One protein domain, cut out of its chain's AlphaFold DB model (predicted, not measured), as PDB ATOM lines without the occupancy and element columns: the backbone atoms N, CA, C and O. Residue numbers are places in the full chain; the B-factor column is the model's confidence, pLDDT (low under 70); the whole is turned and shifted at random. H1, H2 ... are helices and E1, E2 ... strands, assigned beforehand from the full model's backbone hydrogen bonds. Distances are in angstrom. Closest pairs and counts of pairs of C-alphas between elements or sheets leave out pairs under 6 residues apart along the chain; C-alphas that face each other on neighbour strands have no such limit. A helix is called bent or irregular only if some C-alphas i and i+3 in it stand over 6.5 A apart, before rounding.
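Overview. This is residues 8 to 145, 183 to 210 and 239 to 244 of the 244 residues of an uncharacterized protein of Rufibacter latericius (UniProt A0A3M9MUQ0). A strongly twisted sheet of seven strands runs through the middle, with H1, H4 and H5 on one face and H3 and H6 on the other: three layers. H7 packs on H3, and H2 is off the sheet. Printed are 172 residues, with seven named helices and seven named strands in the order E1 H1 E2 H2 E3 H3 E4 H4 H5 E5 E6 H6 H7 E7; the sheet, E3 E2 E1 E4 E6 E5 E7, is mixed, and the class is mixed, helices and strands. The whole is compact, with a radius of gyration of the C-alphas of 15.5 A and spans of 45 by 36 by 36 A.

Along the chain. Find C-alpha 8 at (119.631, 205.738, 148.440), where E1, residues 8 to 13, begins. Next come H1, 18 to 28; E2, 33 to 40, 22.4 A long; H2, 51 to 56; E3, 62 to 67; and H3, 72 to 86, 21.7 A long from C-alpha 72 at (139.144, 208.735, 151.561). Then read E4, 93 to 98; H4, 108 to 119, 18.5 A; H5, 121 to 133, 18.4 A; E5, 137 to 141; E6, 186 to 189; H6, 190 to 199; H7, 202 to 206; and E7, 240 to 243, ending at C-alpha 243 at (122.352, 201.631, 167.566). H1 and H4 are only just irregular: C-alphas 23 and 26 are 6.6 A apart, as are 115 and 118.

Arrangement. Start at E1, parallel to E2 (N 9 and O 34, 2.8 A) and to E4 (N 10 and O 95, 2.7 A). E4 and E6 are antiparallel (N 96 and O 186, 2.8 A). E1, H1, E2 and E2, H2, E3 are strand-helix-strand units, parallel neighbours joined through a helix, with right-handed crossovers. H3 is on the sheet at a height of 7.7 A; its closest C-alpha pair with E1 is His 12 and Gly 76, 5.6 A. H7 touches H3, closest at the C-alphas of Leu 78 and Pro 202, 5.0 A. H4 and H5 touch only at the corner, and only just, with 3 pairs of C-alphas within 8 A, the closest Ile 118 and Val 124, 6.2 A. Every O i to N i+4 pair is within hydrogen-bond range in H3, H5 and H7, against 4 of 7 in H1, 5 of 8 in H4, 5 of 6 in H6 and 0 of 2 in H2, where 3 of 3 O i to N i+3 pairs are.

Size, cuts and confidence. The C-alphas of Glu 47 and Lys 133, the two farthest apart, are 44.6 A from each other. Residues 146 to 182 and 211 to 238 are not printed; the gaps are 7.3 A and 29.1 A between C-alphas. Of the links printed whole, none is long. Look for pLDDT under 70 at residues 43 to 60 and 102 to 106.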
ATOM      1  N   SER A   8     118.487 205.769 149.352       97.62
ATOM      2  CA  SER A   8     119.631 205.738 148.440       97.62
ATOM      3  C   SER A   8     120.859 205.200 149.162       97.62
ATOM      4  O   SER A   8     121.197 205.669 150.246       97.62
ATOM      5  N   VAL A   9     121.545 204.237 148.557       97.50
ATOM      6  CA  VAL A   9     122.798 203.674 149.060       97.50
ATOM      7  C   VAL A   9     123.963 204.447 148.460       97.50
ATOM      8  O   VAL A   9     124.113 204.501 147.245       97.50
ATOM      9  N   PHE A  10     124.785 205.049 149.312       98.00
ATOM     10  CA  PHE A  10     126.027 205.719 148.954       98.00
ATOM     11  C   PHE A  10     127.183 204.771 149.241       98.00
ATOM     12  O   PHE A  10     127.622 204.632 150.384       98.00
ATOM     13  N   LEU A  11     127.663 204.124 148.186       95.88
ATOM     14  CA  LEU A  11     128.757 203.172 148.219       95.88
ATOM     15  C   LEU A  11     130.046 203.822 147.727       95.88
ATOM     16  O   LEU A  11     130.184 204.152 146.552       95.88
ATOM     17  N   HIS A  12     131.013 203.984 148.622       94.25
ATOM     18  CA  HIS A  12     132.375 204.349 148.246       94.25
ATOM     19  C   HIS A  12     133.284 203.117 148.218       94.25
ATOM     20  O   HIS A  12     133.403 202.416 149.221       94.25
ATOM     21  N   CYS A  13     133.982 202.901 147.105       90.50
ATOM     22  CA  CYS A  13     134.915 201.794 146.953       90.50
ATOM     23  C   CYS A  13     136.335 202.258 146.613       90.50
ATOM     24  O   CYS A  13     136.562 202.955 145.616       90.50
ATOM     25  N   PHE A  14     137.288 201.811 147.427       86.38
ATOM     26  CA  PHE A  14     138.725 201.964 147.230       86.38
ATOM     27  C   PHE A  14     139.403 200.639 146.836       86.38
ATOM     28  O   PHE A  14     140.303 200.643 145.996       86.38
ATOM     29  N   TYR A  15     138.976 199.517 147.418       81.44
ATOM     30  CA  TYR A  15     139.565 198.187 147.262       81.44
ATOM     31  C   TYR A  15     138.792 197.305 146.273       81.44
ATOM     32  O   TYR A  15     139.297 197.023 145.194       81.44
ATOM     33  N   GLU A  16     137.604 196.835 146.650       77.25
ATOM     34  CA  GLU A  16     136.851 195.764 145.986       77.25
ATOM     35  C   GLU A  16     135.354 196.048 146.144       77.25
ATOM     36  O   GLU A  16     134.832 196.125 147.256       77.25
ATOM     37  N   VAL A  17     134.652 196.224 145.026       78.44
ATOM     38  CA  VAL A  17     133.219 196.566 145.026       78.44
ATOM     39  C   VAL A  17     132.335 195.324 145.105       78.44
ATOM     40  O   VAL A  17     131.237 195.388 145.655       78.44
ATOM     41  N   GLU A  18     132.831 194.187 144.622       81.31
ATOM     42  CA  GLU A  18     132.115 192.916 144.528       81.31
ATOM     43  C   GLU A  18     131.568 192.462 145.880       81.31
ATOM     44  O   GLU A  18     130.381 192.167 145.988       81.31
ATOM     45  N   GLU A  19     132.385 192.504 146.936       84.69
ATOM     46  CA  GLU A  19     131.955 192.053 148.261       84.69
ATOM     47  C   GLU A  19     130.740 192.840 148.784       84.69
ATOM     48  O   GLU A  19     129.853 192.278 149.430       84.69
ATOM     49  N   ILE A  20     130.692 194.154 148.544       88.06
ATOM     50  CA  ILE A  20     129.570 194.973 149.012       88.06
ATOM     51  C   ILE A  20     128.343 194.752 148.130       88.06
ATOM     52  O   ILE A  20     127.231 194.681 148.649       88.06
ATOM     53  N   LEU A  21     128.533 194.608 146.818       86.75
ATOM     54  CA  LEU A  21     127.442 194.323 145.888       86.75
ATOM     55  C   LEU A  21     126.766 192.985 146.195       86.75
ATOM     56  O   LEU A  21     125.542 192.932 146.255       86.75
ATOM     57  N   GLU A  22     127.534 191.937 146.499       87.50
ATOM     58  CA  GLU A  22     126.997 190.639 146.940       87.50
ATOM     59  C   GLU A  22     126.149 190.766 148.215       87.50
ATOM     60  O   GLU A  22     125.155 190.062 148.387       87.50
ATOM     61  N   LYS A  23     126.506 191.688 149.118       89.56
ATOM     62  CA  LYS A  23     125.728 191.968 150.337       89.56
ATOM     63  C   LYS A  23     124.488 192.823 150.077       89.56
ATOM     64  O   LYS A  23     123.539 192.745 150.855       89.56
ATOM     65  N   LEU A  24     124.493 193.631 149.018       89.62
ATOM     66  CA  LEU A  24     123.363 194.462 148.601       89.62
ATOM     67  C   LEU A  24     122.344 193.689 147.756       89.62
ATOM     68  O   LEU A  24     121.155 193.981 147.843       89.62
ATOM     69  N   GLN A  25     122.771 192.675 147.003       86.38
ATOM     70  CA  GLN A  25     121.895 191.905 146.116       86.38
ATOM     71  C   GLN A  25     120.663 191.310 146.834       86.38
ATOM     72  O   GLN A  25     119.551 191.463 146.325       86.38
ATOM     73  N   PRO A  26     120.768 190.705 148.040       89.06
ATOM     74  CA  PRO A  26     119.590 190.227 148.763       89.06
ATOM     75  C   PRO A  26     118.600 191.333 149.133       89.06
ATOM     76  O   PRO A  26     117.432 191.038 149.370       89.06
ATOM     77  N   LEU A  27     119.045 192.590 149.226       87.81
ATOM     78  CA  LEU A  27     118.206 193.723 149.604       87.81
ATOM     79  C   LEU A  27     117.240 194.122 148.483       87.81
ATOM     80  O   LEU A  27     116.110 194.503 148.782       87.81
ATOM     81  N   GLU A  28     117.647 193.969 147.220       83.38
ATOM     82  CA  GLU A  28     116.845 194.313 146.032       83.38
ATOM     83  C   GLU A  28     115.524 193.549 145.974       83.38
ATOM     84  O   GLU A  28     114.509 194.094 145.548       83.38
ATOM     85  N   ALA A  29     115.519 192.302 146.455       85.06
ATOM     86  CA  ALA A  29     114.323 191.465 146.485       85.06
ATOM     87  C   ALA A  29     113.232 191.998 147.433       85.06
ATOM     88  O   ALA A  29     112.069 191.623 147.296       85.06
ATOM     89  N   PHE A  30     113.596 192.847 148.399       88.19
ATOM     90  CA  PHE A  30     112.681 193.347 149.428       88.19
ATOM     91  C   PHE A  30     112.467 194.857 149.362       88.19
ATOM     92  O   PHE A  30     111.399 195.330 149.746       88.19
ATOM     93  N   TYR A  31     113.470 195.615 148.916       89.38
ATOM     94  CA  TYR A  31     113.436 197.070 148.935       89.38
ATOM     95  C   TYR A  31     114.084 197.642 147.670       89.38
ATOM     96  O   TYR A  31     115.289 197.469 147.482       89.38
ATOM     97  N   PRO A  32     113.342 198.380 146.825       89.00
ATOM     98  CA  PRO A  32     113.961 199.156 145.761       89.00
ATOM     99  C   PRO A  32     114.798 200.297 146.361       89.00
ATOM    100  O   PRO A  32     114.364 200.982 147.293       89.00
ATOM    101  N   TYR A  33     115.992 200.525 145.811       92.44
ATOM    102  CA  TYR A  33     116.904 201.600 146.216       92.44
ATOM    103  C   TYR A  33     117.607 202.231 145.008       92.44
ATOM    104  O   TYR A  33     117.729 201.622 143.945       92.44
ATOM    105  N   TRP A  34     118.078 203.467 145.181       94.50
ATOM    106  CA  TRP A  34     119.070 204.064 144.279       94.50
ATOM    107  C   TRP A  34     120.471 203.677 144.737       94.50
ATOM    108  O   TRP A  34     120.789 203.867 145.911       94.50
ATOM    109  N   LEU A  35     121.325 203.202 143.834       94.69
ATOM    110  CA  LEU A  35     122.737 202.967 144.117       94.69
ATOM    111  C   LEU A  35     123.577 204.126 143.581       94.69
ATOM    112  O   LEU A  35     123.762 204.277 142.379       94.69
ATOM    113  N   PHE A  36     124.142 204.909 144.486       96.25
ATOM    114  CA  PHE A  36     125.183 205.882 144.193       96.25
ATOM    115  C   PHE A  36     126.530 205.241 144.501       96.25
ATOM    116  O   PHE A  36     126.859 205.011 145.660       96.25
ATOM    117  N   LEU A  37     127.310 204.944 143.469       94.06
ATOM    118  CA  LEU A  37     128.609 204.297 143.599       94.06
ATOM    119  C   LEU A  37     129.725 205.273 143.240       94.06
ATOM    120  O   LEU A  37     129.705 205.881 142.172       94.06
ATOM    121  N   ASN A  38     130.731 205.391 144.101       93.69
ATOM    122  CA  ASN A  38     131.971 206.090 143.803       93.69
ATOM    123  C   ASN A  38     133.138 205.109 143.809       93.69
ATOM    124  O   ASN A  38     133.427 204.530 144.853       93.69
ATOM    125  N   SER A  39     133.883 205.030 142.707       90.50
ATOM    126  CA  SER A  39     135.160 204.311 142.664       90.50
ATOM    127  C   SER A  39     136.366 205.239 142.534       90.50
ATOM    128  O   SER A  39     136.315 206.292 141.891       90.50
ATOM    129  N   VAL A  40     137.476 204.851 143.160       89.00
ATOM    130  CA  VAL A  40     138.713 205.640 143.154       89.00
ATOM    131  C   VAL A  40     139.529 205.378 141.886       89.00
ATOM    132  O   VAL A  40     139.870 204.239 141.580       89.00
ATOM    133  N   ILE A  41     139.864 206.442 141.145       83.62
ATOM    134  CA  ILE A  41     140.537 206.367 139.834       83.62
ATOM    135  C   ILE A  41     141.937 205.750 139.947       83.62
ATOM    136  O   ILE A  41     142.323 204.982 139.076       83.62
ATOM    137  N   GLN A  42     142.679 206.057 141.014       73.50
ATOM    138  CA  GLN A  42     144.044 205.559 141.232       73.50
ATOM    139  C   GLN A  42     144.109 204.126 141.782       73.50
ATOM    140  O   GLN A  42     145.202 203.593 141.978       73.50
ATOM    141  N   SER A  43     142.968 203.497 142.077       69.62
ATOM    142  CA  SER A  43     142.965 202.122 142.562       69.62
ATOM    143  C   SER A  43     143.179 201.160 141.395       69.62
ATOM    144  O   SER A  43     142.346 201.070 140.491       69.62
ATOM    145  N   ARG A  44     144.276 200.391 141.441       62.28
ATOM    146  CA  ARG A  44     144.602 199.339 140.453       62.28
ATOM    147  C   ARG A  44     143.498 198.283 140.316       62.28
ATOM    148  O   ARG A  44     143.447 197.572 139.319       62.28
ATOM    149  N   HIS A  45     142.610 198.188 141.303       61.03
ATOM    150  CA  HIS A  45     141.485 197.259 141.307       61.03
ATOM    151  C   HIS A  45     140.330 197.711 140.395       61.03
ATOM    152  O   HIS A  45     139.544 196.880 139.949       61.03
ATOM    153  N   PHE A  46     140.258 199.002 140.042       59.94
ATOM    154  CA  PHE A  46     139.155 199.569 139.258       59.94
ATOM    155  C   PHE A  46     139.449 199.780 137.771       59.94
ATOM    156  O   PHE A  46     138.528 200.109 137.026       59.94
ATOM    157  N   GLU A  47     140.675 199.542 137.300       55.03
ATOM    158  CA  GLU A  47     140.976 199.565 135.856       55.03
ATOM    159  C   GLU A  47     140.212 198.476 135.080       55.03
ATOM    160  O   GLU A  47     139.973 198.624 133.884       55.03
ATOM    161  N   LYS A  48     139.781 197.408 135.767       53.56
ATOM    162  CA  LYS A  48     139.055 196.268 135.183       53.56
ATOM    163  C   LYS A  48     137.552 196.254 135.473       53.56
ATOM    164  O   LYS A  48     136.866 195.349 135.003       53.56
ATOM    165  N   PHE A  49     137.032 197.214 136.239       58.81
ATOM    166  CA  PHE A  49     135.603 197.268 136.542       58.81
ATOM    167  C   PHE A  49     134.854 197.869 135.342       58.81
ATOM    168  O   PHE A  49     134.717 199.086 135.217       58.81
ATOM    169  N   SER A  50     134.462 197.011 134.398       54.50
ATOM    170  CA  SER A  50     133.777 197.392 133.162       54.50
ATOM    171  C   SER A  50     132.280 197.608 133.375       54.50
ATOM    172  O   SER A  50     131.649 196.976 134.224       54.50
ATOM    173  N   SER A  51     131.684 198.437 132.515       55.47
ATOM    174  CA  SER A  51     130.241 198.702 132.442       55.47
ATOM    175  C   SER A  51     129.384 197.429 132.379       55.47
ATOM    176  O   SER A  51     128.239 197.436 132.815       55.47
ATOM    177  N   SER A  52     129.942 196.328 131.865       53.38
ATOM    178  CA  SER A  52     129.263 195.036 131.749       53.38
ATOM    179  C   SER A  52     128.928 194.387 133.095       53.38
ATOM    180  O   SER A  52     127.933 193.686 133.163       53.38
ATOM    181  N   ARG A  53     129.679 194.646 134.178       61.84
ATOM    182  CA  ARG A  53     129.348 194.087 135.507       61.84
ATOM    183  C   ARG A  53     128.144 194.764 136.159       61.84
ATOM    184  O   ARG A  53     127.442 194.136 136.938       61.84
ATOM    185  N   PHE A  54     127.871 196.025 135.820       60.59
ATOM    186  CA  PHE A  54     126.620 196.668 136.231       60.59
ATOM    187  C   PHE A  54     125.404 196.064 135.534       60.59
ATOM    188  O   PHE A  54     124.320 196.126 136.092       60.59
ATOM    189  N   ALA A  55     125.578 195.478 134.343       58.53
ATOM    190  CA  ALA A  55     124.488 194.806 133.642       58.53
ATOM    191  C   ALA A  55     124.069 193.493 134.329       58.53
ATOM    192  O   ALA A  55     122.919 193.084 134.195       58.53
ATOM    193  N   ASP A  56     124.979 192.865 135.084       59.88
ATOM    194  CA  ASP A  56     124.685 191.664 135.876       59.88
ATOM    195  C   ASP A  56     123.937 191.998 137.177       59.88
ATOM    196  O   ASP A  56     123.184 191.174 137.703       59.88
ATOM    197  N   LEU A  57     124.109 193.221 137.691       62.12
ATOM    198  CA  LEU A  57     123.331 193.724 138.815       62.12
ATOM    199  C   LEU A  57     121.931 194.074 138.311       62.12
ATOM    200  O   LEU A  57     121.762 194.958 137.475       62.12
ATOM    201  N   GLN A  58     120.900 193.443 138.868       64.06
ATOM    202  CA  GLN A  58     119.498 193.765 138.565       64.06
ATOM    203  C   GLN A  58     119.050 195.102 139.203       64.06
ATOM    204  O   GLN A  58     117.855 195.367 139.358       64.06
ATOM    205  N   ILE A  59     120.000 195.984 139.539       65.75
ATOM    206  CA  ILE A  59     119.748 197.312 140.093       65.75
ATOM    207  C   ILE A  59     119.408 198.255 138.944       65.75
ATOM    208  O   ILE A  59     120.264 198.663 138.164       65.75
ATOM    209  N   GLN A  60     118.148 198.667 138.878       66.31
ATOM    210  CA  GLN A  60     117.649 199.535 137.804       66.31
ATOM    211  C   GLN A  60     118.135 200.995 137.918       66.31
ATOM    212  O   GLN A  60     118.066 201.751 136.955       66.31
ATOM    213  N   ASN A  61     118.647 201.389 139.088       84.94
ATOM    214  CA  ASN A  61     118.837 202.780 139.500       84.94
ATOM    215  C   ASN A  61     120.280 203.061 139.957       84.94
ATOM    216  O   ASN A  61     120.515 203.371 141.128       84.94
ATOM    217  N   ILE A  62     121.260 202.929 139.056       89.81
ATOM    218  CA  ILE A  62     122.688 203.108 139.381       89.81
ATOM    219  C   ILE A  62     123.217 204.446 138.859       89.81
ATOM    220  O   ILE A  62     123.149 204.741 137.669       89.81
ATOM    221  N   ILE A  63     123.837 205.218 139.749       92.50
ATOM    222  CA  ILE A  63     124.619 206.412 139.435       92.50
ATOM    223  C   ILE A  63     126.074 206.140 139.811       92.50
ATOM    224  O   ILE A  63     126.416 206.043 140.990       92.50
ATOM    225  N   HIS A  64     126.951 206.032 138.812       91.88
ATOM    226  CA  HIS A  64     128.377 205.782 139.024       91.88
ATOM    227  C   HIS A  64     129.203 207.060 138.848       91.88
ATOM    228  O   HIS A  64     129.082 207.780 137.858       91.88
ATOM    229  N   ARG A  65     130.075 207.334 139.818       92.88
ATOM    230  CA  ARG A  65     131.078 208.397 139.784       92.88
ATOM    231  C   ARG A  65     132.468 207.807 139.976       92.88
ATOM    232  O   ARG A  65     132.662 206.807 140.665       92.88
ATOM    233  N   ARG A  66     133.456 208.475 139.389       91.31
ATOM    234  CA  ARG A  66     134.870 208.208 139.641       91.31
ATOM    235  C   ARG A  66     135.517 209.455 140.223       91.31
ATOM    236  O   ARG A  66     135.203 210.563 139.785       91.31
ATOM    237  N   SER A  67     136.398 209.289 141.201       92.94
ATOM    238  CA  SER A  67     137.092 210.413 141.838       92.94
ATOM    239  C   SER A  67     138.497 210.048 142.307       92.94
ATOM    240  O   SER A  67     138.888 208.881 142.321       92.94
ATOM    241  N   THR A  68     139.283 211.064 142.661       92.88
ATOM    242  CA  THR A  68     140.579 210.873 143.319       92.88
ATOM    243  C   THR A  68     140.403 210.466 144.785       92.88
ATOM    244  O   THR A  68     139.362 210.752 145.380       92.88
ATOM    245  N   ASN A  69     141.423 209.856 145.400       90.75
ATOM    246  CA  ASN A  69     141.396 209.452 146.817       90.75
ATOM    247  C   ASN A  69     141.556 210.623 147.816       90.75
ATOM    248  O   ASN A  69     142.260 210.500 148.815       90.75
ATOM    249  N   VAL A  70     140.965 211.782 147.534       93.94
ATOM    250  CA  VAL A  70     140.939 212.920 148.469       93.94
ATOM    251  C   VAL A  70     139.850 212.671 149.499       93.94
ATOM    252  O   VAL A  70     138.718 212.360 149.124       93.94
ATOM    253  N   GLY A  71     140.188 212.798 150.781       92.75
ATOM    254  CA  GLY A  71     139.262 212.595 151.890       92.75
ATOM    255  C   GLY A  71     138.820 211.149 152.112       92.75
ATOM    256  O   GLY A  71     137.848 210.926 152.832       92.75
ATOM    257  N   LYS A  72     139.479 210.168 151.474       91.69
ATOM    258  CA  LYS A  72     139.144 208.735 151.561       91.69
ATOM    259  C   LYS A  72     137.634 208.494 151.368       91.69
ATOM    260  O   LYS A  72     137.029 208.999 150.419       91.69
ATOM    261  N   ASP A  73     137.009 207.759 152.286       92.81
ATOM    262  CA  ASP A  73     135.593 207.426 152.222       92.81
ATOM    263  C   ASP A  73     134.676 208.639 152.435       92.81
ATOM    264  O   ASP A  73     133.636 208.725 151.782       92.81
ATOM    265  N   ILE A  74     135.081 209.615 153.254       96.19
ATOM    266  CA  ILE A  74     134.356 210.880 153.441       96.19
ATOM    267  C   ILE A  74     134.302 211.662 152.131       96.19
ATOM    268  O   ILE A  74     133.225 212.037 151.669       96.19
ATOM    269  N   GLY A  75     135.451 211.868 151.489       96.56
ATOM    270  CA  GLY A  75     135.519 212.584 150.220       96.56
ATOM    271  C   GLY A  75     134.751 211.870 149.110       96.56
ATOM    272  O   GLY A  75     134.082 212.522 148.309       96.56
ATOM    273  N   GLY A  76     134.762 210.536 149.107       95.88
ATOM    274  CA  GLY A  76     133.897 209.727 148.254       95.88
ATOM    275  C   GLY A  76     132.407 209.984 148.475       95.88
ATOM    276  O   GLY A  76     131.676 210.217 147.515       95.88
ATOM    277  N   LYS A  77     131.954 210.002 149.732       97.56
ATOM    278  CA  LYS A  77     130.555 210.294 150.090       97.56
ATOM    279  C   LYS A  77     130.138 211.707 149.697       97.56
ATOM    280  O   LYS A  77     129.011 211.892 149.257       97.56
ATOM    281  N   LEU A  78     131.043 212.682 149.774       98.62
ATOM    282  CA  LEU A  78     130.776 214.050 149.316       98.62
ATOM    283  C   LEU A  78     130.599 214.134 147.792       98.62
ATOM    284  O   LEU A  78     129.721 214.857 147.327       98.62
ATOM    285  N   VAL A  79     131.355 213.353 147.009       98.44
ATOM    286  CA  VAL A  79     131.120 213.228 145.553       98.44
ATOM    287  C   VAL A  79     129.724 212.673 145.270       98.44
ATOM    288  O   VAL A  79     129.035 213.154 144.371       98.44
ATOM    289  N   LEU A  80     129.298 211.670 146.038       98.50
ATOM    290  CA  LEU A  80     127.975 211.067 145.887       98.50
ATOM    291  C   LEU A  80     126.852 212.004 146.333       98.50
ATOM    292  O   LEU A  80     125.829 212.082 145.659       98.50
ATOM    293  N   MET A  81     127.065 212.763 147.409       98.69
ATOM    294  CA  MET A  81     126.112 213.762 147.888       98.69
ATOM    295  C   MET A  81     125.904 214.881 146.864       98.69
ATOM    296  O   MET A  81     124.765 215.266 146.611       98.69
ATOM    297  N   ASP A  82     126.972 215.368 146.224       98.69
ATOM    298  CA  ASP A  82     126.857 216.347 145.132       98.69
ATOM    299  C   ASP A  82     126.036 215.786 143.961       98.69
ATOM    300  O   ASP A  82     125.122 216.451 143.474       98.69
ATOM    301  N   ALA A  83     126.289 214.535 143.558       98.31
ATOM    302  CA  ALA A  83     125.514 213.886 142.502       98.31
ATOM    303  C   ALA A  83     124.029 213.741 142.880       98.31
ATOM    304  O   ALA A  83     123.162 214.059 142.069       98.31
ATOM    305  N   TYR A  84     123.734 213.306 144.108       98.25
ATOM    306  CA  TYR A  84     122.371 213.172 144.629       98.25
ATOM    307  C   TYR A  84     121.602 214.497 144.579       98.25
ATOM    308  O   TYR A  84     120.492 214.541 144.051       98.25
ATOM    309  N   LEU A  85     122.225 215.586 145.046       98.19
ATOM    310  CA  LEU A  85     121.623 216.921 145.037       98.19
ATOM    311  C   LEU A  85     121.385 217.439 143.615       98.19
ATOM    312  O   LEU A  85     120.298 217.927 143.316       98.19
ATOM    313  N   ARG A  86     122.374 217.315 142.719       97.75
ATOM    314  CA  ARG A  86     122.273 217.818 141.336       97.75
ATOM    315  C   ARG A  86     121.241 217.079 140.497       97.75
ATOM    316  O   ARG A  86     120.623 217.689 139.631       97.75
ATOM    317  N   LEU A  87     121.073 215.780 140.731       96.62
ATOM    318  CA  LEU A  87     120.069 214.970 140.043       96.62
ATOM    319  C   LEU A  87     118.655 215.201 140.590       96.62
ATOM    320  O   LEU A  87     117.695 214.721 139.995       96.62
ATOM    321  N   GLY A  88     118.511 215.911 141.715       95.50
ATOM    322  CA  GLY A  88     117.215 216.166 142.336       95.50
ATOM    323  C   GLY A  88     116.525 214.902 142.855       95.50
ATOM    324  O   GLY A  88     115.311 214.918 143.056       95.50
ATOM    325  N   ILE A  89     117.279 213.816 143.065       94.06
ATOM    326  CA  ILE A  89     116.754 212.570 143.628       94.06
ATOM    327  C   ILE A  89     116.358 212.834 145.080       94.06
ATOM    328  O   ILE A  89     117.102 213.449 145.842       94.06
ATOM    329  N   LYS A  90     115.171 212.358 145.461       94.06
ATOM    330  CA  LYS A  90     114.640 212.477 146.818       94.06
ATOM    331  C   LYS A  90     114.237 211.098 147.302       94.06
ATOM    332  O   LYS A  90     113.386 210.443 146.722       94.06
ATOM    333  N   THR A  91     114.876 210.665 148.371       97.00
ATOM    334  CA  THR A  91     114.586 209.417 149.081       97.00
ATOM    335  C   THR A  91     114.463 209.752 150.554       97.00
ATOM    336  O   THR A  91     114.966 210.789 150.974       97.00
ATOM    337  N   LYS A  92     113.790 208.938 151.368       97.94
ATOM    338  CA  LYS A  92     113.594 209.255 152.794       97.94
ATOM    339  C   LYS A  92     114.880 209.102 153.608       97.94
ATOM    340  O   LYS A  92     115.099 209.831 154.576       97.94
ATOM    341  N   TYR A  93     115.731 208.161 153.208       98.62
ATOM    342  CA  TYR A  93     116.981 207.871 153.901       98.62
ATOM    343  C   TYR A  93     118.164 207.783 152.941       98.62
ATOM    344  O   TYR A  93     118.027 207.365 151.792       98.62
ATOM    345  N   LEU A  94     119.344 208.124 153.447       98.75
ATOM    346  CA  LEU A  94     120.618 207.804 152.817       98.75
ATOM    347  C   LEU A  94     121.308 206.710 153.629       98.75
ATOM    348  O   LEU A  94     121.261 206.730 154.858       98.75
ATOM    349  N   VAL A  95     121.958 205.772 152.947       98.56
ATOM    350  CA  VAL A  95     122.675 204.648 153.558       98.56
ATOM    351  C   VAL A  95     124.129 204.721 153.147       98.56
ATOM    352  O   VAL A  95     124.461 204.527 151.984       98.56
ATOM    353  N   PHE A  96     125.003 205.039 154.088       98.50
ATOM    354  CA  PHE A  96     126.421 205.230 153.826       98.50
ATOM    355  C   PHE A  96     127.143 203.904 154.049       98.50
ATOM    356  O   PHE A  96     127.042 203.323 155.128       98.50
ATOM    357  N   VAL A  97     127.869 203.426 153.040       96.88
ATOM    358  CA  VAL A  97     128.655 202.183 153.086       96.88
ATOM    359  C   VAL A  97     129.967 202.346 152.319       96.88
ATOM    360  O   VAL A  97     130.100 203.195 151.435       96.88
ATOM    361  N   HIS A  98     130.969 201.542 152.668       94.06
ATOM    362  CA  HIS A  98     132.247 201.520 151.962       94.06
ATOM    363  C   HIS A  98     132.935 200.155 152.056       94.06
ATOM    364  O   HIS A  98     132.601 199.343 152.913       94.06
ATOM    365  N   ASP A  99     133.975 199.938 151.259       88.38
ATOM    366  CA  ASP A  99     134.788 198.710 151.266       88.38
ATOM    367  C   ASP A  99     136.093 198.812 152.084       88.38
ATOM    368  O   ASP A  99     136.912 197.891 152.078       88.38
ATOM    369  N   LYS A 100     136.319 199.937 152.779       79.19
ATOM    370  CA  LYS A 100     137.556 200.194 153.529       79.19
ATOM    371  C   LYS A 100     137.837 199.074 154.532       79.19
ATOM    372  O   LYS A 100     137.104 198.875 155.504       79.19
ATOM    373  N   LYS A 101     138.962 198.394 154.323       71.81
ATOM    374  CA  LYS A 101     139.545 197.435 155.263       71.81
ATOM    375  C   LYS A 101     140.294 198.228 156.345       71.81
ATOM    376  O   LYS A 101     140.960 199.212 156.035       71.81
ATOM    377  N   SER A 102     140.178 197.824 157.612       67.06
ATOM    378  CA  SER A 102     140.940 198.409 158.734       67.06
ATOM    379  C   SER A 102     142.086 197.466 159.126       67.06
ATOM    380  O   SER A 102     141.952 196.751 160.118       67.06
ATOM    381  N   PRO A 103     143.191 197.403 158.354       55.34
ATOM    382  CA  PRO A 103     144.258 196.414 158.556       55.34
ATOM    383  C   PRO A 103     145.005 196.579 159.888       55.34
ATOM    384  O   PRO A 103     145.678 195.656 160.324       55.34
ATOM    385  N   HIS A 104     144.888 197.745 160.532       54.88
ATOM    386  CA  HIS A 104     145.538 198.050 161.809       54.88
ATOM    387  C   HIS A 104     144.769 197.541 163.036       54.88
ATOM    388  O   HIS A 104     145.306 197.559 164.139       54.88
ATOM    389  N   LEU A 105     143.520 197.098 162.867       62.12
ATOM    390  CA  LEU A 105     142.758 196.464 163.939       62.12
ATOM    391  C   LEU A 105     142.984 194.954 163.869       62.12
ATOM    392  O   LEU A 105     142.740 194.356 162.820       62.12
ATOM    393  N   ALA A 106     143.385 194.344 164.989       61.00
ATOM    394  CA  ALA A 106     143.543 192.891 165.100       61.00
ATOM    395  C   ALA A 106     142.285 192.138 164.615       61.00
ATOM    396  O   ALA A 106     142.400 191.146 163.900       61.00
ATOM    397  N   ASP A 107     141.099 192.703 164.878       76.25
ATOM    398  CA  ASP A 107     139.794 192.166 164.474       76.25
ATOM    399  C   ASP A 107     139.111 192.988 163.360       76.25
ATOM    400  O   ASP A 107     137.882 193.054 163.268       76.25
ATOM    401  N   GLY A 108     139.881 193.634 162.475       80.25
ATOM    402  CA  GLY A 108     139.353 194.544 161.447       80.25
ATOM    403  C   GLY A 108     138.269 193.935 160.543       80.25
ATOM    404  O   GLY A 108     137.348 194.636 160.119       80.25
ATOM    405  N   ARG A 109     138.319 192.619 160.290       84.94
ATOM    406  CA  ARG A 109     137.272 191.898 159.544       84.94
ATOM    407  C   ARG A 109     135.981 191.747 160.347       84.94
ATOM    408  O   ARG A 109     134.902 191.914 159.783       84.94
ATOM    409  N   GLN A 110     136.075 191.447 161.642       86.31
ATOM    410  CA  GLN A 110     134.911 191.363 162.525       86.31
ATOM    411  C   GLN A 110     134.246 192.734 162.659       86.31
ATOM    412  O   GLN A 110     133.025 192.831 162.547       86.31
ATOM    413  N   TRP A 111     135.048 193.793 162.809       88.81
ATOM    414  CA  TRP A 111     134.566 195.172 162.817       88.81
ATOM    415  C   TRP A 111     133.818 195.525 161.530       88.81
ATOM    416  O   TRP A 111     132.679 195.978 161.579       88.81
ATOM    417  N   PHE A 112     134.413 195.246 160.369       90.81
ATOM    418  CA  PHE A 112     133.758 195.467 159.083       90.81
ATOM    419  C   PHE A 112     132.434 194.697 158.966       90.81
ATOM    420  O   PHE A 112     131.410 195.299 158.651       90.81
ATOM    421  N   ASN A 113     132.429 193.396 159.283       91.19
ATOM    422  CA  ASN A 113     131.221 192.564 159.259       91.19
ATOM    423  C   ASN A 113     130.128 193.111 160.186       91.19
ATOM    424  O   ASN A 113     128.944 193.049 159.858       91.19
ATOM    425  N   ASN A 114     130.525 193.672 161.330       92.88
ATOM    426  CA  ASN A 114     129.613 194.342 162.239       92.88
ATOM    427  C   ASN A 114     129.013 195.606 161.614       92.88
ATOM    428  O   ASN A 114     127.802 195.790 161.679       92.88
ATOM    429  N   LEU A 115     129.822 196.471 161.003       94.38
ATOM    430  CA  LEU A 115     129.341 197.715 160.397       94.38
ATOM    431  C   LEU A 115     128.414 197.462 159.205       94.38
ATOM    432  O   LEU A 115     127.325 198.029 159.143       94.38
ATOM    433  N   ILE A 116     128.800 196.564 158.293       94.75
ATOM    434  CA  ILE A 116     128.057 196.329 157.049       94.75
ATOM    435  C   ILE A 116     126.710 195.625 157.278       94.75
ATOM    436  O   ILE A 116     125.861 195.588 156.393       94.75
ATOM    437  N   ARG A 117     126.444 195.107 158.486       95.25
ATOM    438  CA  ARG A 117     125.174 194.437 158.803       95.25
ATOM    439  C   ARG A 117     123.942 195.321 158.585       95.25
ATOM    440  O   ARG A 117     122.848 194.796 158.409       95.25
ATOM    441  N   ILE A 118     124.112 196.644 158.576       96.94
ATOM    442  CA  ILE A 118     123.038 197.630 158.388       96.94
ATOM    443  C   ILE A 118     122.337 197.539 157.023       96.94
ATOM    444  O   ILE A 118     121.304 198.179 156.851       96.94
ATOM    445  N   ILE A 119     122.874 196.774 156.066       96.06
ATOM    446  CA  ILE A 119     122.232 196.491 154.770       96.06
ATOM    447  C   ILE A 119     121.647 195.071 154.672       96.06
ATOM    448  O   ILE A 119     121.069 194.718 153.651       96.06
ATOM    449  N   HIS A 120     121.737 194.251 155.726       95.31
ATOM    450  CA  HIS A 120     121.112 192.924 155.730       95.31
ATOM    451  C   HIS A 120     119.584 193.043 155.883       95.31
ATOM    452  O   HIS A 120     119.137 193.727 156.806       95.31
ATOM    453  N   PRO A 121     118.755 192.340 155.083       93.88
ATOM    454  CA  PRO A 121     117.305 192.571 155.047       93.88
ATOM    455  C   PRO A 121     116.573 192.523 156.407       93.88
ATOM    456  O   PRO A 121     115.760 193.415 156.665       93.88
ATOM    457  N   PRO A 122     116.864 191.573 157.327       94.50
ATOM    458  CA  PRO A 122     116.241 191.572 158.657       94.50
ATOM    459  C   PRO A 122     116.624 192.796 159.507       94.50
ATOM    460  O   PRO A 122     115.808 193.318 160.273       94.50
ATOM    461  N   VAL A 123     117.863 193.276 159.356       96.88
ATOM    462  CA  VAL A 123     118.360 194.472 160.044       96.88
ATOM    463  C   VAL A 123     117.723 195.716 159.438       96.88
ATOM    464  O   VAL A 123     117.222 196.548 160.186       96.88
ATOM    465  N   VAL A 124     117.633 195.810 158.107       97.62
ATOM    466  CA  VAL A 124     116.959 196.921 157.415       97.62
ATOM    467  C   VAL A 124     115.514 197.067 157.875       97.62
ATOM    468  O   VAL A 124     115.105 198.169 158.236       97.62
ATOM    469  N   LYS A 125     114.761 195.965 157.974       96.31
ATOM    470  CA  LYS A 125     113.404 195.995 158.541       96.31
ATOM    471  C   LYS A 125     113.387 196.639 159.935       96.31
ATOM    472  O   LYS A 125     112.594 197.540 160.193       96.31
ATOM    473  N   SER A 126     114.305 196.225 160.807       97.44
ATOM    474  CA  SER A 126     114.419 196.751 162.175       97.44
ATOM    475  C   SER A 126     114.809 198.237 162.210       97.44
ATOM    476  O   SER A 126     114.297 198.989 163.037       97.44
ATOM    477  N   ILE A 127     115.676 198.681 161.293       98.44
ATOM    478  CA  ILE A 127     116.068 200.090 161.128       98.44
ATOM    479  C   ILE A 127     114.864 200.939 160.713       98.44
ATOM    480  O   ILE A 127     114.605 201.988 161.306       98.44
ATOM    481  N   LEU A 128     114.102 200.480 159.718       97.81
ATOM    482  CA  LEU A 128     112.913 201.180 159.237       97.81
ATOM    483  C   LEU A 128     111.851 201.294 160.337       97.81
ATOM    484  O   LEU A 128     111.294 202.374 160.538       97.81
ATOM    485  N   GLU A 129     111.625 200.221 161.096       97.31
ATOM    486  CA  GLU A 129     110.750 200.249 162.271       97.31
ATOM    487  C   GLU A 129     111.248 201.223 163.348       97.31
ATOM    488  O   GLU A 129     110.435 201.890 163.984       97.31
ATOM    489  N   ALA A 130     112.564 201.337 163.565       98.06
ATOM    490  CA  ALA A 130     113.123 202.281 164.532       98.06
ATOM    491  C   ALA A 130     112.821 203.736 164.138       98.06
ATOM    492  O   ALA A 130     112.306 204.492 164.961       98.06
ATOM    493  N   PHE A 131     113.049 204.108 162.872       98.19
ATOM    494  CA  PHE A 131     112.695 205.441 162.369       98.19
ATOM    495  C   PHE A 131     111.190 205.734 162.438       98.19
ATOM    496  O   PHE A 131     110.802 206.886 162.627       98.19
ATOM    497  N   GLN A 132     110.339 204.716 162.268       97.19
ATOM    498  CA  GLN A 132     108.885 204.863 162.395       97.19
ATOM    499  C   GLN A 132     108.442 205.051 163.851       97.19
ATOM    500  O   GLN A 132     107.559 205.861 164.116       97.19
ATOM    501  N   LYS A 133     109.045 204.310 164.789       97.88
ATOM    502  CA  LYS A 133     108.683 204.332 166.215       97.88
ATOM    503  C   LYS A 133     109.140 205.607 166.926       97.88
ATOM    504  O   LYS A 133     108.464 206.042 167.853       97.88
ATOM    505  N   ASP A 134     110.260 206.205 166.517       98.12
ATOM    506  CA  ASP A 134     110.767 207.443 167.119       98.12
ATOM    507  C   ASP A 134     111.250 208.439 166.058       98.12
ATOM    508  O   ASP A 134     112.345 208.331 165.502       98.12
ATOM    509  N   ALA A 135     110.439 209.473 165.824       97.12
ATOM    510  CA  ALA A 135     110.735 210.529 164.862       97.12
ATOM    511  C   ALA A 135     111.982 211.362 165.220       97.12
ATOM    512  O   ALA A 135     112.504 212.065 164.352       97.12
ATOM    513  N   ARG A 136     112.489 211.283 166.456       97.56
ATOM    514  CA  ARG A 136     113.698 212.000 166.893       97.56
ATOM    515  C   ARG A 136     114.983 211.271 166.501       97.56
ATOM    516  O   ARG A 136     116.063 211.841 166.616       97.56
ATOM    517  N   ILE A 137     114.898 210.028 166.023       98.50
ATOM    518  CA  ILE A 137     116.056 209.323 165.469       98.50
ATOM    519  C   ILE A 137     116.400 209.953 164.118       98.50
ATOM    520  O   ILE A 137     115.568 209.997 163.210       98.50
ATOM    521  N   GLY A 138     117.626 210.460 163.996       98.38
ATOM    522  CA  GLY A 138     118.156 211.015 162.749       98.38
ATOM    523  C   GLY A 138     119.159 210.088 162.074       98.38
ATOM    524  O   GLY A 138     119.213 210.062 160.848       98.38
ATOM    525  N   ILE A 139     119.897 209.300 162.864       98.69
ATOM    526  CA  ILE A 139     120.881 208.322 162.389       98.69
ATOM    527  C   ILE A 139     120.613 206.961 163.030       98.69
ATOM    528  O   ILE A 139     120.344 206.882 164.231       98.69
ATOM    529  N   VAL A 140     120.758 205.891 162.248       98.75
ATOM    530  CA  VAL A 140     120.821 204.516 162.755       98.75
ATOM    531  C   VAL A 140     122.123 203.856 162.315       98.75
ATOM    532  O   VAL A 140     122.464 203.877 161.135       98.75
ATOM    533  N   ALA A 141     122.849 203.261 163.256       98.19
ATOM    534  CA  ALA A 141     124.144 202.633 163.019       98.19
ATOM    535  C   ALA A 141     124.231 201.254 163.684       98.19
ATOM    536  O   ALA A 141     123.371 200.871 164.478       98.19
ATOM    537  N   SER A 142     125.274 200.498 163.352       97.31
ATOM    538  CA  SER A 142     125.508 199.185 163.956       97.31
ATOM    539  C   SER A 142     125.879 199.306 165.439       97.31
ATOM    540  O   SER A 142     126.576 200.237 165.836       97.31
ATOM    541  N   LYS A 143     125.453 198.360 166.275       96.75
ATOM    542  CA  LYS A 143     125.845 198.307 167.693       96.75
ATOM    543  C   LYS A 143     127.362 198.323 167.895       96.75
ATOM    544  O   LYS A 143     128.089 197.555 167.259       96.75
ATOM    545  N   GLY A 144     127.810 199.139 168.846       95.06
ATOM    546  CA  GLY A 144     129.215 199.347 169.184       95.06
ATOM    547  C   GLY A 144     129.958 200.279 168.223       95.06
ATOM    548  O   GLY A 144     131.174 200.394 168.342       95.06
ATOM    549  N   SER A 145     129.266 200.914 167.270       95.56
ATOM    550  CA  SER A 145     129.875 201.861 166.324       95.56
ATOM    551  C   SER A 145     129.793 203.312 166.779       95.56
ATOM    552  O   SER A 145     130.513 204.156 166.247       95.56
ATOM    553  N   GLY A 183     133.777 204.612 161.695       91.00
ATOM    554  CA  GLY A 183     133.777 203.807 160.474       91.00
ATOM    555  C   GLY A 183     132.735 204.256 159.451       91.00
ATOM    556  O   GLY A 183     132.578 203.597 158.434       91.00
ATOM    557  N   THR A 184     132.018 205.356 159.708       95.06
ATOM    558  CA  THR A 184     131.150 206.054 158.752       95.06
ATOM    559  C   THR A 184     130.259 205.123 157.899       95.06
ATOM    560  O   THR A 184     130.147 205.282 156.677       95.06
ATOM    561  N   MET A 185     129.622 204.140 158.544       97.44
ATOM    562  CA  MET A 185     128.570 203.311 157.954       97.44
ATOM    563  C   MET A 185     127.289 203.448 158.769       97.44
ATOM    564  O   MET A 185     127.228 203.001 159.914       97.44
ATOM    565  N   PHE A 186     126.273 204.086 158.198       98.69
ATOM    566  CA  PHE A 186     125.018 204.358 158.894       98.69
ATOM    567  C   PHE A 186     123.893 204.726 157.931       98.69
ATOM    568  O   PHE A 186     124.119 205.097 156.780       98.69
ATOM    569  N   TRP A 187     122.669 204.656 158.440       98.81
ATOM    570  CA  TRP A 187     121.481 205.242 157.838       98.81
ATOM    571  C   TRP A 187     121.260 206.638 158.401       98.81
ATOM    572  O   TRP A 187     121.430 206.845 159.600       98.81
ATOM    573  N   VAL A 188     120.827 207.579 157.569       98.75
ATOM    574  CA  VAL A 188     120.478 208.940 157.989       98.75
ATOM    575  C   VAL A 188     119.215 209.415 157.288       98.75
ATOM    576  O   VAL A 188     118.976 209.068 156.131       98.75
ATOM    577  N   LYS A 189     118.400 210.226 157.968       98.69
ATOM    578  CA  LYS A 189     117.313 210.971 157.320       98.69
ATOM    579  C   LYS A 189     117.897 211.910 156.272       98.69
ATOM    580  O   LYS A 189     118.654 212.820 156.609       98.69
ATOM    581  N   SER A 190     117.547 211.683 155.010       98.56
ATOM    582  CA  SER A 190     118.115 212.428 153.883       98.56
ATOM    583  C   SER A 190     117.898 213.932 154.026       98.56
ATOM    584  O   SER A 190     118.821 214.695 153.763       98.56
ATOM    585  N   GLU A 191     116.723 214.344 154.516       98.31
ATOM    586  CA  GLU A 191     116.325 215.746 154.658       98.31
ATOM    587  C   GLU A 191     117.367 216.569 155.432       98.31
ATOM    588  O   GLU A 191     117.748 217.652 154.991       98.31
ATOM    589  N   LEU A 192     117.932 215.997 156.502       98.38
ATOM    590  CA  LEU A 192     118.912 216.656 157.371       98.38
ATOM    591  C   LEU A 192     120.232 216.923 156.645       98.38
ATOM    592  O   LEU A 192     120.853 217.969 156.833       98.38
ATOM    593  N   PHE A 193     120.652 215.983 155.795       98.44
ATOM    594  CA  PHE A 193     121.839 216.143 154.960       98.44
ATOM    595  C   PHE A 193     121.556 217.064 153.781       98.44
ATOM    596  O   PHE A 193     122.382 217.919 153.482       98.44
ATOM    597  N   THR A 194     120.394 216.951 153.135       98.25
ATOM    598  CA  THR A 194     120.038 217.857 152.038       98.25
ATOM    599  C   THR A 194     119.983 219.305 152.503       98.25
ATOM    600  O   THR A 194     120.592 220.150 151.865       98.25
ATOM    601  N   GLN A 195     119.374 219.588 153.658       97.94
ATOM    602  CA  GLN A 195     119.321 220.932 154.228       97.94
ATOM    603  C   GLN A 195     120.724 221.502 154.458       97.94
ATOM    604  O   GLN A 195     120.996 222.637 154.074       97.94
ATOM    605  N   PHE A 196     121.621 220.713 155.051       98.56
ATOM    606  CA  PHE A 196     122.990 221.148 155.311       98.56
ATOM    607  C   PHE A 196     123.782 221.367 154.014       98.56
ATOM    608  O   PHE A 196     124.338 222.441 153.787       98.56
ATOM    609  N   PHE A 197     123.811 220.368 153.133       98.50
ATOM    610  CA  PHE A 197     124.644 220.390 151.930       98.50
ATOM    611  C   PHE A 197     124.082 221.265 150.798       98.50
ATOM    612  O   PHE A 197     124.816 221.601 149.871       98.50
ATOM    613  N   SER A 198     122.811 221.680 150.865       97.00
ATOM    614  CA  SER A 198     122.272 222.740 150.002       97.00
ATOM    615  C   SER A 198     122.820 224.126 150.351       97.00
ATOM    616  O   SER A 198     122.841 224.992 149.481       97.00
ATOM    617  N   VAL A 199     123.266 224.339 151.594       98.12
ATOM    618  CA  VAL A 199     123.915 225.586 152.033       98.12
ATOM    619  C   VAL A 199     125.433 225.492 151.893       98.12
ATOM    620  O   VAL A 199     126.070 226.454 151.476       98.12
ATOM    621  N   PHE A 200     126.009 224.330 152.210       98.12
ATOM    622  CA  PHE A 200     127.450 224.083 152.160       98.12
ATOM    623  C   PHE A 200     127.779 223.019 151.101       98.12
ATOM    624  O   PHE A 200     127.657 221.823 151.385       98.12
ATOM    625  N   PRO A 201     128.193 223.411 149.882       98.19
ATOM    626  CA  PRO A 201     128.354 222.477 148.773       98.19
ATOM    627  C   PRO A 201     129.344 221.333 149.080       98.19
ATOM    628  O   PRO A 201     130.489 221.595 149.466       98.19
ATOM    629  N   PRO A 202     128.973 220.053 148.849       98.50
ATOM    630  CA  PRO A 202     129.826 218.913 149.195       98.50
ATOM    631  C   PRO A 202     131.219 218.940 148.555       98.50
ATOM    632  O   PRO A 202     132.197 218.533 149.182       98.50
ATOM    633  N   LEU A 203     131.338 219.418 147.311       98.19
ATOM    634  CA  LEU A 203     132.624 219.449 146.606       98.19
ATOM    635  C   LEU A 203     133.567 220.547 147.116       98.19
ATOM    636  O   LEU A 203     134.779 220.344 147.087       98.19
ATOM    637  N   GLU A 204     133.039 221.662 147.626       98.00
ATOM    638  CA  GLU A 204     133.853 222.700 148.275       98.00
ATOM    639  C   GLU A 204     134.421 222.193 149.598       98.00
ATOM    640  O   GLU A 204     135.605 222.364 149.885       98.00
ATOM    641  N   ILE A 205     133.597 221.480 150.370       98.12
ATOM    642  CA  ILE A 205     134.048 220.777 151.571       98.12
ATOM    643  C   ILE A 205     135.136 219.766 151.208       98.12
ATOM    644  O   ILE A 205     136.202 219.755 151.824       98.12
ATOM    645  N   ARG A 206     134.900 218.937 150.183       97.38
ATOM    646  CA  ARG A 206     135.855 217.915 149.741       97.38
ATOM    647  C   ARG A 206     137.214 218.514 149.375       97.38
ATOM    648  O   ARG A 206     138.227 217.876 149.633       97.38
ATOM    649  N   ALA A 207     137.244 219.710 148.788       96.56
ATOM    650  CA  ALA A 207     138.483 220.393 148.416       96.56
ATOM    651  C   ALA A 207     139.361 220.783 149.621       96.56
ATOM    652  O   ALA A 207     140.545 221.042 149.441       96.56
ATOM    653  N   SER A 208     138.804 220.799 150.838       94.50
ATOM    654  CA  SER A 208     139.552 221.036 152.081       94.50
ATOM    655  C   SER A 208     140.125 219.771 152.730       94.50
ATOM    656  O   SER A 208     140.815 219.871 153.740       94.50
ATOM    657  N   LEU A 209     139.818 218.586 152.191       95.12
ATOM    658  CA  LEU A 209     140.264 217.313 152.759       95.12
ATOM    659  C   LEU A 209     141.658 216.934 152.257       95.12
ATOM    660  O   LEU A 209     142.086 217.340 151.179       95.12
ATOM    661  N   GLU A 210     142.343 216.091 153.025       93.69
ATOM    662  CA  GLU A 210     143.676 215.606 152.687       93.69
ATOM    663  C   GLU A 210     143.684 214.724 151.433       93.69
ATOM    664  O   GLU A 210     142.756 213.949 151.171       93.69
ATOM    665  N   TYR A 239     118.320 215.821 166.726       97.62
ATOM    666  CA  TYR A 239     118.104 214.395 166.477       97.62
ATOM    667  C   TYR A 239     119.127 213.523 167.216       97.62
ATOM    668  O   TYR A 239     120.196 213.981 167.615       97.62
ATOM    669  N   PHE A 240     118.817 212.236 167.362       96.69
ATOM    670  CA  PHE A 240     119.671 211.270 168.056       96.69
ATOM    671  C   PHE A 240     120.213 210.188 167.123       96.69
ATOM    672  O   PHE A 240     119.628 209.882 166.076       96.69
ATOM    673  N   ILE A 241     121.322 209.585 167.551       98.19
ATOM    674  CA  ILE A 241     121.911 208.392 166.948       98.19
ATOM    675  C   ILE A 241     121.373 207.168 167.694       98.19
ATOM    676  O   ILE A 241     121.409 207.120 168.924       98.19
ATOM    677  N   LYS A 242     120.883 206.172 166.956       98.19
ATOM    678  CA  LYS A 242     120.417 204.898 167.506       98.19
ATOM    679  C   LYS A 242     121.285 203.753 167.002       98.19
ATOM    680  O   LYS A 242     121.503 203.610 165.806       98.19
ATOM    681  N   GLU A 243     121.723 202.901 167.915       97.75
ATOM    682  CA  GLU A 243     122.352 201.631 167.566       97.75
ATOM    683  C   GLU A 243     121.316 200.510 167.436       97.75
ATOM    684  O   GLU A 243     120.387 200.418 168.253       97.75
ATOM    685  N   VAL A 244     121.504 199.659 166.424       94.50
ATOM    686  CA  VAL A 244     120.769 198.405 166.189       94.50
ATOM    687  C   VAL A 244     121.738 197.256 166.045       94.50
ATOM    688  O   VAL A 244     122.809 197.448 165.428       94.50
TER     689      VAL A 244